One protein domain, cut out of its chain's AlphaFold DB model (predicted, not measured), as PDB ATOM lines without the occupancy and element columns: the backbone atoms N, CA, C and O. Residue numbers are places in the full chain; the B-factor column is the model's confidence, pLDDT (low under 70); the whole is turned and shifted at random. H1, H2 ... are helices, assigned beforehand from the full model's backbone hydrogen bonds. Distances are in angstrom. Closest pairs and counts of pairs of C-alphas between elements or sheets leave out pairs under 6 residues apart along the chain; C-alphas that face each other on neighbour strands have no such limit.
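This is residues 18 to 99 of the 134 residues of the protein "Protein kinase domain-containing protein" of Aegilops tauschii subsp. strangulata (UniProt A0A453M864). Three helices, H1, H3 and H4, lie side by side with H3 touching both others, and H2 sits off to one side, touching no helix, where the chain goes out and folds back. The 82 printed residues hold four named helices, H1 to H4 in order, and no named strand: all helix. The whole is compact, radius of gyration of the C-alphas 12.9 A, and flat, spanning 38 by 29 by 15 A.

H1, residues 18 to 33, touches H3, residues 65 to 74, opposite ways at a shallow tilt of 32 degrees, only just short of steep; their closest C-alphas, Gly 25 and Val 71, are 5.0 A apart. H3 and H4, residues 85 to 96, form a helical hairpin: they touch, closest C-alphas Ile 70 and Met 91 at 6.9 A, opposite ways at 8 degrees. H1 and H4 are close but not clearly touching, with C-alphas Val 21 and Phe 85 closest at 7.1 A. H2, residues 43 to 52, is apart from H1, H3 and H4. In H1, H2, H3 and H4 every O i to N i+4 pair is within hydrogen-bond range.

H1 begins at C-alpha 18 (154.985, 193.027, 81.383) and measures 22.9 A; H2 measures 14.0 A, H3 14.5 A. H4, 16.2 A, ends at C-alpha 96 (141.843, 173.452, 84.817).

The C-alphas farthest apart, Leu 44 and Leu 97, are 39.1 A apart. The link from H2 to H3 is long; the printed part has no cut, and no printed residue is under pLDDT 70.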
ATOM      1  N   LYS A  18     154.278 194.062  80.616       94.62
ATOM      2  CA  LYS A  18     154.985 193.027  81.383       94.62
ATOM      3  C   LYS A  18     155.098 193.358  82.874       94.62
ATOM      4  O   LYS A  18     155.342 192.460  83.679       94.62
ATOM      5  N   VAL A  19     154.964 194.628  83.256       93.25
ATOM      6  CA  VAL A  19     154.864 195.031  84.670       93.25
ATOM      7  C   VAL A  19     153.521 194.626  85.276       93.25
ATOM      8  O   VAL A  19     153.496 194.177  86.417       93.25
ATOM      9  N   ASP A  20     152.438 194.679  84.498       95.75
ATOM     10  CA  ASP A  20     151.116 194.225  84.933       95.75
ATOM     11  C   ASP A  20     151.098 192.704  85.083       95.75
ATOM     12  O   ASP A  20     150.532 192.187  86.040       95.75
ATOM     13  N   VAL A  21     151.801 191.986  84.198       97.81
ATOM     14  CA  VAL A  21     152.008 190.533  84.319       97.81
ATOM     15  C   VAL A  21     152.724 190.173  85.625       97.81
ATOM     16  O   VAL A  21     152.323 189.232  86.302       97.81
ATOM     17  N   TYR A  22     153.740 190.944  86.024       96.44
ATOM     18  CA  TYR A  22     154.417 190.730  87.307       96.44
ATOM     19  C   TYR A  22     153.453 190.886  88.482       96.44
ATOM     20  O   TYR A  22     153.358 189.994  89.326       96.44
ATOM     21  N   SER A  23     152.723 192.004  88.526       96.06
ATOM     22  CA  SER A  23     151.762 192.270  89.598       96.06
ATOM     23  C   SER A  23     150.651 191.224  89.631       96.06
ATOM     24  O   SER A  23     150.268 190.779  90.709       96.06
ATOM     25  N   PHE A  24     150.194 190.767  88.464       97.81
ATOM     26  CA  PHE A  24     149.248 189.663  88.351       97.81
ATOM     27  C   PHE A  24     149.794 188.373  88.975       97.81
ATOM     28  O   PHE A  24     149.071 187.721  89.717       97.81
ATOM     29  N   GLY A  25     151.065 188.028  88.744       97.62
ATOM     30  CA  GLY A  25     151.697 186.873  89.389       97.62
ATOM     31  C   GLY A  25     151.665 186.961  90.919       97.62
ATOM     32  O   GLY A  25     151.316 185.990  91.582       97.62
ATOM     33  N   ILE A  26     151.964 188.135  91.487       97.25
ATOM     34  CA  ILE A  26     151.906 188.359  92.943       97.25
ATOM     35  C   ILE A  26     150.482 188.184  93.481       97.25
ATOM     36  O   ILE A  26     150.301 187.502  94.486       97.25
ATOM     37  N   VAL A  27     149.481 188.743  92.794       97.31
ATOM     38  CA  VAL A  27     148.066 188.573  93.164       97.31
ATOM     39  C   VAL A  27     147.646 187.111  93.056       97.31
ATOM     40  O   VAL A  27     146.992 186.592  93.952       97.31
ATOM     41  N   LEU A  28     148.048 186.410  91.995       96.44
ATOM     42  CA  LEU A  28     147.723 184.997  91.838       96.44
ATOM     43  C   LEU A  28     148.344 184.164  92.968       96.44
ATOM     44  O   LEU A  28     147.662 183.325  93.538       96.44
ATOM     45  N   TRP A  29     149.588 184.437  93.367       97.31
ATOM     46  CA  TRP A  29     150.189 183.803  94.547       97.31
ATOM     47  C   TRP A  29     149.412 184.081  95.841       97.31
ATOM     48  O   TRP A  29     149.201 183.166  96.639       97.31
ATOM     49  N   GLU A  30     148.973 185.322  96.051       96.81
ATOM     50  CA  GLU A  30     148.171 185.706  97.218       96.81
ATOM     51  C   GLU A  30     146.845 184.939  97.246       96.81
ATOM     52  O   GLU A  30     146.489 184.384  98.282       96.81
ATOM     53  N   LEU A  31     146.165 184.804  96.103       95.00
ATOM     54  CA  LEU A  31     144.928 184.025  95.990       95.00
ATOM     55  C   LEU A  31     145.136 182.538  96.295       95.00
ATOM     56  O   LEU A  31     144.294 181.923  96.942       95.00
ATOM     57  N   LEU A  32     146.251 181.958  95.842       92.81
ATOM     58  CA  LEU A  32     146.546 180.538  96.051       92.81
ATOM     59  C   LEU A  32     146.913 180.214  97.495       92.81
ATOM     60  O   LEU A  32     146.604 179.133  97.986       92.81
ATOM     61  N   THR A  33     147.607 181.129  98.163       93.94
ATOM     62  CA  THR A  33     148.144 180.886  99.507       93.94
ATOM     63  C   THR A  33     147.295 181.498 100.612       93.94
ATOM     64  O   THR A  33     147.462 181.120 101.771       93.94
ATOM     65  N   ASN A  34     146.408 182.435 100.261       94.62
ATOM     66  CA  ASN A  34     145.646 183.288 101.169       94.62
ATOM     67  C   ASN A  34     146.537 183.964 102.232       94.62
ATOM     68  O   ASN A  34     146.194 184.041 103.413       94.62
ATOM     69  N   LYS A  35     147.737 184.389 101.817       93.81
ATOM     70  CA  LYS A  35     148.769 184.992 102.673       93.81
ATOM     71  C   LYS A  35     149.220 186.332 102.121       93.81
ATOM     72  O   LYS A  35     149.195 186.567 100.918       93.81
ATOM     73  N   MET A  36     149.724 187.181 103.015       93.94
ATOM     74  CA  MET A  36     150.315 188.457 102.631       93.94
ATOM     75  C   MET A  36     151.675 188.237 101.945       93.94
ATOM     76  O   MET A  36     152.558 187.593 102.522       93.94
ATOM     77  N   PRO A  37     151.899 188.784 100.737       93.25
ATOM     78  CA  PRO A  37     153.199 188.691 100.087       93.25
ATOM     79  C   PRO A  37     154.234 189.524 100.853       93.25
ATOM     80  O   PRO A  37     153.964 190.655 101.249       93.25
ATOM     81  N   PHE A  38     155.445 188.980 101.018       93.50
ATOM     82  CA  PHE A  38     156.551 189.633 101.740       93.50
ATOM     83  C   PHE A  38     156.197 190.036 103.184       93.50
ATOM     84  O   PHE A  38     156.558 191.122 103.640       93.50
ATOM     85  N   GLU A  39     155.495 189.159 103.903       92.25
ATOM     86  CA  GLU A  39     155.094 189.379 105.293       92.25
ATOM     87  C   GLU A  39     156.258 189.874 106.176       92.25
ATOM     88  O   GLU A  39     157.400 189.416 106.073       92.25
ATOM     89  N   GLY A  40     155.973 190.863 107.028       93.50
ATOM     90  CA  GLY A  40     156.971 191.504 107.889       93.50
ATOM     91  C   GLY A  40     157.847 192.558 107.198       93.50
ATOM     92  O   GLY A  40     158.668 193.189 107.866       93.50
ATOM     93  N   MET A  41     157.677 192.801 105.892       94.62
ATOM     94  CA  MET A  41     158.343 193.894 105.176       94.62
ATOM     95  C   MET A  41     157.404 195.083 104.960       94.62
ATOM     96  O   MET A  41     156.240 194.934 104.601       94.62
ATOM     97  N   SER A  42     157.931 196.301 105.095       95.62
ATOM     98  CA  SER A  42     157.258 197.491 104.560       95.62
ATOM     99  C   SER A  42     157.250 197.474 103.027       95.62
ATOM    100  O   SER A  42     158.119 196.871 102.398       95.62
ATOM    101  N   ASN A  43     156.342 198.229 102.405       89.94
ATOM    102  CA  ASN A  43     156.246 198.320 100.943       89.94
ATOM    103  C   ASN A  43     157.577 198.694 100.260       89.94
ATOM    104  O   ASN A  43     157.893 198.179  99.189       89.94
ATOM    105  N   LEU A  44     158.377 199.575 100.876       93.31
ATOM    106  CA  LEU A  44     159.686 199.956 100.338       93.31
ATOM    107  C   LEU A  44     160.703 198.812 100.451       93.31
ATOM    108  O   LEU A  44     161.460 198.570  99.514       93.31
ATOM    109  N   GLN A  45     160.706 198.092 101.577       95.44
ATOM    110  CA  GLN A  45     161.572 196.929 101.777       95.44
ATOM    111  C   GLN A  45     161.204 195.787 100.829       95.44
ATOM    112  O   GLN A  45     162.106 195.212 100.226       95.44
ATOM    113  N   ALA A  46     159.912 195.504 100.648       93.75
ATOM    114  CA  ALA A  46     159.428 194.498  99.709       93.75
ATOM    115  C   ALA A  46     159.827 194.848  98.267       93.75
ATOM    116  O   ALA A  46     160.403 194.015  97.570       93.75
ATOM    117  N   ALA A  47     159.622 196.102  97.842       90.06
ATOM    118  CA  ALA A  47     160.044 196.566  96.519       90.06
ATOM    119  C   ALA A  47     161.561 196.427  96.317       90.06
ATOM    120  O   ALA A  47     162.008 195.946  95.276       90.06
ATOM    121  N   TYR A  48     162.358 196.799  97.323       93.31
ATOM    122  CA  TYR A  48     163.809 196.643  97.271       93.31
ATOM    123  C   TYR A  48     164.229 195.165  97.214       93.31
ATOM    124  O   TYR A  48     165.073 194.784  96.403       93.31
ATOM    125  N   ALA A  49     163.639 194.318  98.056       93.19
ATOM    126  CA  ALA A  49     163.938 192.891  98.108       93.19
ATOM    127  C   ALA A  49     163.570 192.187  96.794       93.19
ATOM    128  O   ALA A  49     164.359 191.391  96.282       93.19
ATOM    129  N   ALA A  50     162.421 192.529  96.210       91.88
ATOM    130  CA  ALA A  50     161.983 191.994  94.930       91.88
ATOM    131  C   ALA A  50     162.896 192.429  93.772       91.88
ATOM    132  O   ALA A  50     163.290 191.581  92.972       91.88
ATOM    133  N   ALA A  51     163.251 193.718  93.704       88.50
ATOM    134  CA  ALA A  51     163.995 194.292  92.580       88.50
ATOM    135  C   ALA A  51     165.512 194.045  92.633       88.50
ATOM    136  O   ALA A  51     166.144 193.948  91.588       88.50
ATOM    137  N   PHE A  52     166.112 193.973  93.825       89.62
ATOM    138  CA  PHE A  52     167.576 193.919  93.963       89.62
ATOM    139  C   PHE A  52     168.093 192.645  94.625       89.62
ATOM    140  O   PHE A  52     169.251 192.289  94.429       89.62
ATOM    141  N   LYS A  53     167.264 191.958  95.417       91.69
ATOM    142  CA  LYS A  53     167.636 190.693  96.073       91.69
ATOM    143  C   LYS A  53     166.964 189.474  95.448       91.69
ATOM    144  O   LYS A  53     167.165 188.372  95.944       91.69
ATOM    145  N   GLN A  54     166.151 189.675  94.408       90.19
ATOM    146  CA  GLN A  54     165.372 188.627  93.743       90.19
ATOM    147  C   GLN A  54     164.526 187.788  94.716       90.19
ATOM    148  O   GLN A  54     164.223 186.626  94.456       90.19
ATOM    149  N   VAL A  55     164.115 188.380  95.842       92.94
ATOM    150  CA  VAL A  55     163.235 187.703  96.800       92.94
ATOM    151  C   VAL A  55     161.866 187.538  96.148       92.94
ATOM    152  O   VAL A  55     161.351 188.467  95.516       92.94
ATOM    153  N   ARG A  56     161.280 186.350  96.290       94.69
ATOM    154  CA  ARG A  56     159.928 186.021  95.829       94.69
ATOM    155  C   ARG A  56     159.159 185.334  96.962       94.69
ATOM    156  O   ARG A  56     159.797 184.697  97.804       94.69
ATOM    157  N   PRO A  57     157.825 185.463  97.010       94.50
ATOM    158  CA  PRO A  57     157.017 184.726  97.972       94.50
ATOM    159  C   PRO A  57     157.188 183.208  97.795       94.50
ATOM    160  O   PRO A  57     157.243 182.710  96.670       94.50
ATOM    161  N   ALA A  58     157.305 182.475  98.902       93.19
ATOM    162  CA  ALA A  58     157.461 181.023  98.878       93.19
ATOM    163  C   ALA A  58     156.109 180.333  98.649       93.19
ATOM    164  O   ALA A  58     155.080 180.796  99.143       93.19
ATOM    165  N   PHE A  59     156.110 179.217  97.926       93.69
ATOM    166  CA  PHE A  59     154.929 178.365  97.814       93.69
ATOM    167  C   PHE A  59     154.896 177.343  98.956       93.69
ATOM    168  O   PHE A  59     155.946 176.807  99.315       93.69
ATOM    169  N   PRO A  60     153.712 177.066  99.521       91.50
ATOM    170  CA  PRO A  60     153.461 175.865 100.310       91.50
ATOM    171  C   PRO A  60     153.782 174.572  99.539       91.50
ATOM    172  O   PRO A  60     153.650 174.531  98.315       91.50
ATOM    173  N   GLU A  61     154.179 173.512 100.249       89.19
ATOM    174  CA  GLU A  61     154.564 172.220  99.647       89.19
ATOM    175  C   GLU A  61     153.408 171.507  98.927       89.19
ATOM    176  O   GLU A  61     153.637 170.701  98.030       89.19
ATOM    177  N   ASP A  62     152.167 171.820  99.293       89.94
ATOM    178  CA  ASP A  62     150.938 171.288  98.703       89.94
ATOM    179  C   ASP A  62     150.497 172.026  97.429       89.94
ATOM    180  O   ASP A  62     149.522 171.626  96.792       89.94
ATOM    181  N   THR A  63     151.207 173.083  97.014       91.69
ATOM    182  CA  THR A  63     150.859 173.800  95.781       91.69
ATOM    183  C   THR A  63     151.155 172.927  94.554       91.69
ATOM    184  O   THR A  63     152.301 172.507  94.375       91.69
ATOM    185  N   PRO A  64     150.184 172.707  93.645       93.06
ATOM    186  CA  PRO A  64     150.432 171.988  92.400       93.06
ATOM    187  C   PRO A  64     151.576 172.620  91.596       93.06
ATOM    188  O   PRO A  64     151.554 173.816  91.295       93.06
ATOM    189  N   GLN A  65     152.565 171.808  91.213       93.31
ATOM    190  CA  GLN A  65     153.788 172.283  90.555       93.31
ATOM    191  C   GLN A  65     153.509 173.049  89.255       93.31
ATOM    192  O   GLN A  65     154.174 174.040  88.955       93.31
ATOM    193  N   GLU A  66     152.515 172.605  88.485       93.25
ATOM    194  CA  GLU A  66     152.111 173.265  87.243       93.25
ATOM    195  C   GLU A  66     151.629 174.694  87.515       93.25
ATOM    196  O   GLU A  66     152.118 175.639  86.896       93.25
ATOM    197  N   LEU A  67     150.776 174.865  88.528       94.19
ATOM    198  CA  LEU A  67     150.240 176.158  88.938       94.19
ATOM    199  C   LEU A  67     151.323 177.082  89.507       94.19
ATOM    200  O   LEU A  67     151.393 178.254  89.129       94.19
ATOM    201  N   ALA A  68     152.224 176.546  90.336       95.94
ATOM    202  CA  ALA A  68     153.393 177.281  90.808       95.94
ATOM    203  C   ALA A  68     154.257 177.772  89.633       95.94
ATOM    204  O   ALA A  68     154.704 178.920  89.641       95.94
ATOM    205  N   SER A  69     154.436 176.958  88.585       96.69
ATOM    206  CA  SER A  69     155.204 177.349  87.395       96.69
ATOM    207  C   SER A  69     154.553 178.501  86.617       96.69
ATOM    208  O   SER A  69     155.254 179.414  86.173       96.69
ATOM    209  N   ILE A  70     153.216 178.513  86.505       97.44
ATOM    210  CA  ILE A  70     152.465 179.588  85.837       97.44
ATOM    211  C   ILE A  70     152.728 180.905  86.558       97.44
ATOM    212  O   ILE A  70     153.149 181.889  85.943       97.44
ATOM    213  N   VAL A  71     152.552 180.906  87.875       97.69
ATOM    214  CA  VAL A  71     152.794 182.081  88.708       97.69
ATOM    215  C   VAL A  71     154.262 182.516  88.621       97.69
ATOM    216  O   VAL A  71     154.548 183.695  88.409       97.69
ATOM    217  N   GLN A  72     155.200 181.570  88.703       97.31
ATOM    218  CA  GLN A  72     156.629 181.869  88.634       97.31
ATOM    219  C   GLN A  72     157.050 182.497  87.307       97.31
ATOM    220  O   GLN A  72     157.879 183.411  87.289       97.31
ATOM    221  N   SER A  73     156.438 182.067  86.203       97.81
ATOM    222  CA  SER A  73     156.689 182.643  84.882       97.81
ATOM    223  C   SER A  73     156.276 184.120  84.788       97.81
ATOM    224  O   SER A  73     156.889 184.896  84.051       97.81
ATOM    225  N   CYS A  74     155.288 184.545  85.581       97.81
ATOM    226  CA  CYS A  74     154.775 185.913  85.578       97.81
ATOM    227  C   CYS A  74     155.749 186.916  86.214       97.81
ATOM    228  O   CYS A  74     155.747 188.089  85.843       97.81
ATOM    229  N   TRP A  75     156.621 186.476  87.125       95.69
ATOM    230  CA  TRP A  75     157.550 187.347  87.859       95.69
ATOM    231  C   TRP A  75     159.035 187.053  87.599       95.69
ATOM    232  O   TRP A  75     159.895 187.331  88.447       95.69
ATOM    233  N   ILE A  76     159.337 186.509  86.415       95.44
ATOM    234  CA  ILE A  76     160.706 186.375  85.902       95.44
ATOM    235  C   ILE A  76     161.392 187.747  85.897       95.44
ATOM    236  O   ILE A  76     160.765 188.777  85.622       95.44
ATOM    237  N   GLU A  77     162.686 187.751  86.222       92.25
ATOM    238  CA  GLU A  77     163.502 188.964  86.299       92.25
ATOM    239  C   GLU A  77     163.471 189.741  84.978       92.25
ATOM    240  O   GLU A  77     163.076 190.904  84.964       92.25
ATOM    241  N   ASP A  78     163.771 189.063  83.865       92.81
ATOM    242  CA  ASP A  78     163.647 189.624  82.521       92.81
ATOM    243  C   ASP A  78     162.164 189.805  82.125       92.81
ATOM    244  O   ASP A  78     161.444 188.816  81.935       92.81
ATOM    245  N   PRO A  79     161.678 191.052  81.941       92.88
ATOM    246  CA  PRO A  79     160.307 191.307  81.514       92.88
ATOM    247  C   PRO A  79     159.967 190.711  80.143       92.88
ATOM    248  O   PRO A  79     158.802 190.383  79.901       92.88
ATOM    249  N   ALA A  80     160.943 190.553  79.243       93.50
ATOM    250  CA  ALA A  80     160.705 189.985  77.917       93.50
ATOM    251  C   ALA A  80     160.256 188.518  78.006       93.50
ATOM    252  O   ALA A  80     159.359 188.110  77.264       93.50
ATOM    253  N   MET A  81     160.804 187.782  78.976       96.31
ATOM    254  CA  MET A  81     160.547 186.358  79.210       96.31
ATOM    255  C   MET A  81     159.210 186.068  79.894       96.31
ATOM    256  O   MET A  81     158.733 184.937  79.849       96.31
ATOM    257  N   ARG A  82     158.577 187.074  80.510       97.56
ATOM    258  CA  ARG A  82     157.250 186.902  81.119       97.56
ATOM    259  C   ARG A  82     156.212 186.587  80.034       97.56
ATOM    260  O   ARG A  82     156.263 187.204  78.968       97.56
ATOM    261  N   PRO A  83     155.241 185.697  80.259       97.81
ATOM    262  CA  PRO A  83     154.201 185.423  79.272       97.81
ATOM    263  C   PRO A  83     153.296 186.645  79.040       97.81
ATOM    264  O   PRO A  83     153.235 187.580  79.835       97.81
ATOM    265  N   SER A  84     152.591 186.662  77.916       97.62
ATOM    266  CA  SER A  84     151.436 187.540  77.701       97.62
ATOM    267  C   SER A  84     150.210 186.999  78.440       97.62
ATOM    268  O   SER A  84     150.116 185.797  78.674       97.62
ATOM    269  N   PHE A  85     149.221 187.846  78.732       97.50
ATOM    270  CA  PHE A  85     147.965 187.382  79.335       97.50
ATOM    271  C   PHE A  85     147.271 186.292  78.511       97.50
ATOM    272  O   PHE A  85     146.777 185.330  79.083       97.50
ATOM    273  N   SER A  86     147.313 186.364  77.179       97.88
ATOM    274  CA  SER A  86     146.777 185.300  76.320       97.88
ATOM    275  C   SER A  86     147.492 183.958  76.519       97.88
ATOM    276  O   SER A  86     146.858 182.912  76.437       97.88
ATOM    277  N   GLN A  87     148.801 183.962  76.786       98.00
ATOM    278  CA  GLN A  87     149.539 182.742  77.134       98.00
ATOM    279  C   GLN A  87     149.179 182.258  78.540       98.00
ATOM    280  O   GLN A  87     148.946 181.067  78.709       98.00
ATOM    281  N   ILE A  88     149.071 183.168  79.513       97.88
ATOM    282  CA  ILE A  88     148.678 182.842  80.892       97.88
ATOM    283  C   ILE A  88     147.302 182.170  80.920       97.88
ATOM    284  O   ILE A  88     147.164 181.119  81.530       97.88
ATOM    285  N   ILE A  89     146.310 182.728  80.217       97.50
ATOM    286  CA  ILE A  89     144.958 182.154  80.123       97.50
ATOM    287  C   ILE A  89     145.025 180.729  79.571       97.50
ATOM    288  O   ILE A  89     144.510 179.815  80.193       97.50
ATOM    289  N   ARG A  90     145.755 180.509  78.469       97.75
ATOM    290  CA  ARG A  90     145.921 179.164  77.894       97.75
ATOM    291  C   ARG A  90     146.571 178.172  78.861       97.75
ATOM    292  O   ARG A  90     146.219 176.999  78.838       97.75
ATOM    293  N   MET A  91     147.539 178.623  79.659       97.06
ATOM    294  CA  MET A  91     148.193 177.786  80.670       97.06
ATOM    295  C   MET A  91     147.228 177.444  81.810       97.06
ATOM    296  O   MET A  91     147.183 176.298  82.241       97.06
ATOM    297  N   LEU A  92     146.430 178.415  82.263       95.94
ATOM    298  CA  LEU A  92     145.404 178.204  83.285       95.94
ATOM    299  C   LEU A  92     144.291 177.277  82.784       95.94
ATOM    300  O   LEU A  92     143.942 176.342  83.491       95.94
ATOM    301  N   ASP A  93     143.790 177.468  81.564       95.75
ATOM    302  CA  ASP A  93     142.776 176.595  80.961       95.75
ATOM    303  C   ASP A  93     143.277 175.149  80.862       95.75
ATOM    304  O   ASP A  93     142.561 174.216  81.216       95.75
ATOM    305  N   ALA A  94     144.528 174.957  80.426       94.44
ATOM    306  CA  ALA A  94     145.149 173.636  80.382       94.44
ATOM    307  C   ALA A  94     145.237 173.004  81.779       94.44
ATOM    308  O   ALA A  94     144.896 171.835  81.938       94.44
ATOM    309  N   PHE A  95     145.619 173.788  82.791       92.88
ATOM    310  CA  PHE A  95     145.657 173.330  84.176       92.88
ATOM    311  C   PHE A  95     144.262 172.961  84.705       92.88
ATOM    312  O   PHE A  95     144.112 171.925  85.351       92.88
ATOM    313  N   LEU A  96     143.220 173.738  84.391       91.00
ATOM    314  CA  LEU A  96     141.843 173.452  84.817       91.00
ATOM    315  C   LEU A  96     141.323 172.114  84.274       91.00
ATOM    316  O   LEU A  96     140.543 171.453  84.953       91.00
ATOM    317  N   LEU A  97     141.789 171.673  83.100       90.75
ATOM    318  CA  LEU A  97     141.458 170.349  82.554       90.75
ATOM    319  C   LEU A  97     142.101 169.188  83.330       90.75
ATOM    320  O   LEU A  97     141.678 168.043  83.167       90.75
ATOM    321  N   THR A  98     143.119 169.455  84.152       88.81
ATOM    322  CA  THR A  98     143.756 168.442  85.014       88.81
ATOM    323  C   THR A  98     143.037 168.271  86.353       88.81
ATOM    324  O   THR A  98     143.225 167.256  87.026       88.81
ATOM    325  N   ILE A  99     142.199 169.242  86.738       85.94
ATOM    326  CA  ILE A  99     141.439 169.201  87.986       85.94
ATOM    327  C   ILE A  99     140.219 168.299  87.765       85.94
ATOM    328  O   ILE A  99     139.400 168.588  86.888       85.94
TER     329      ILE A  99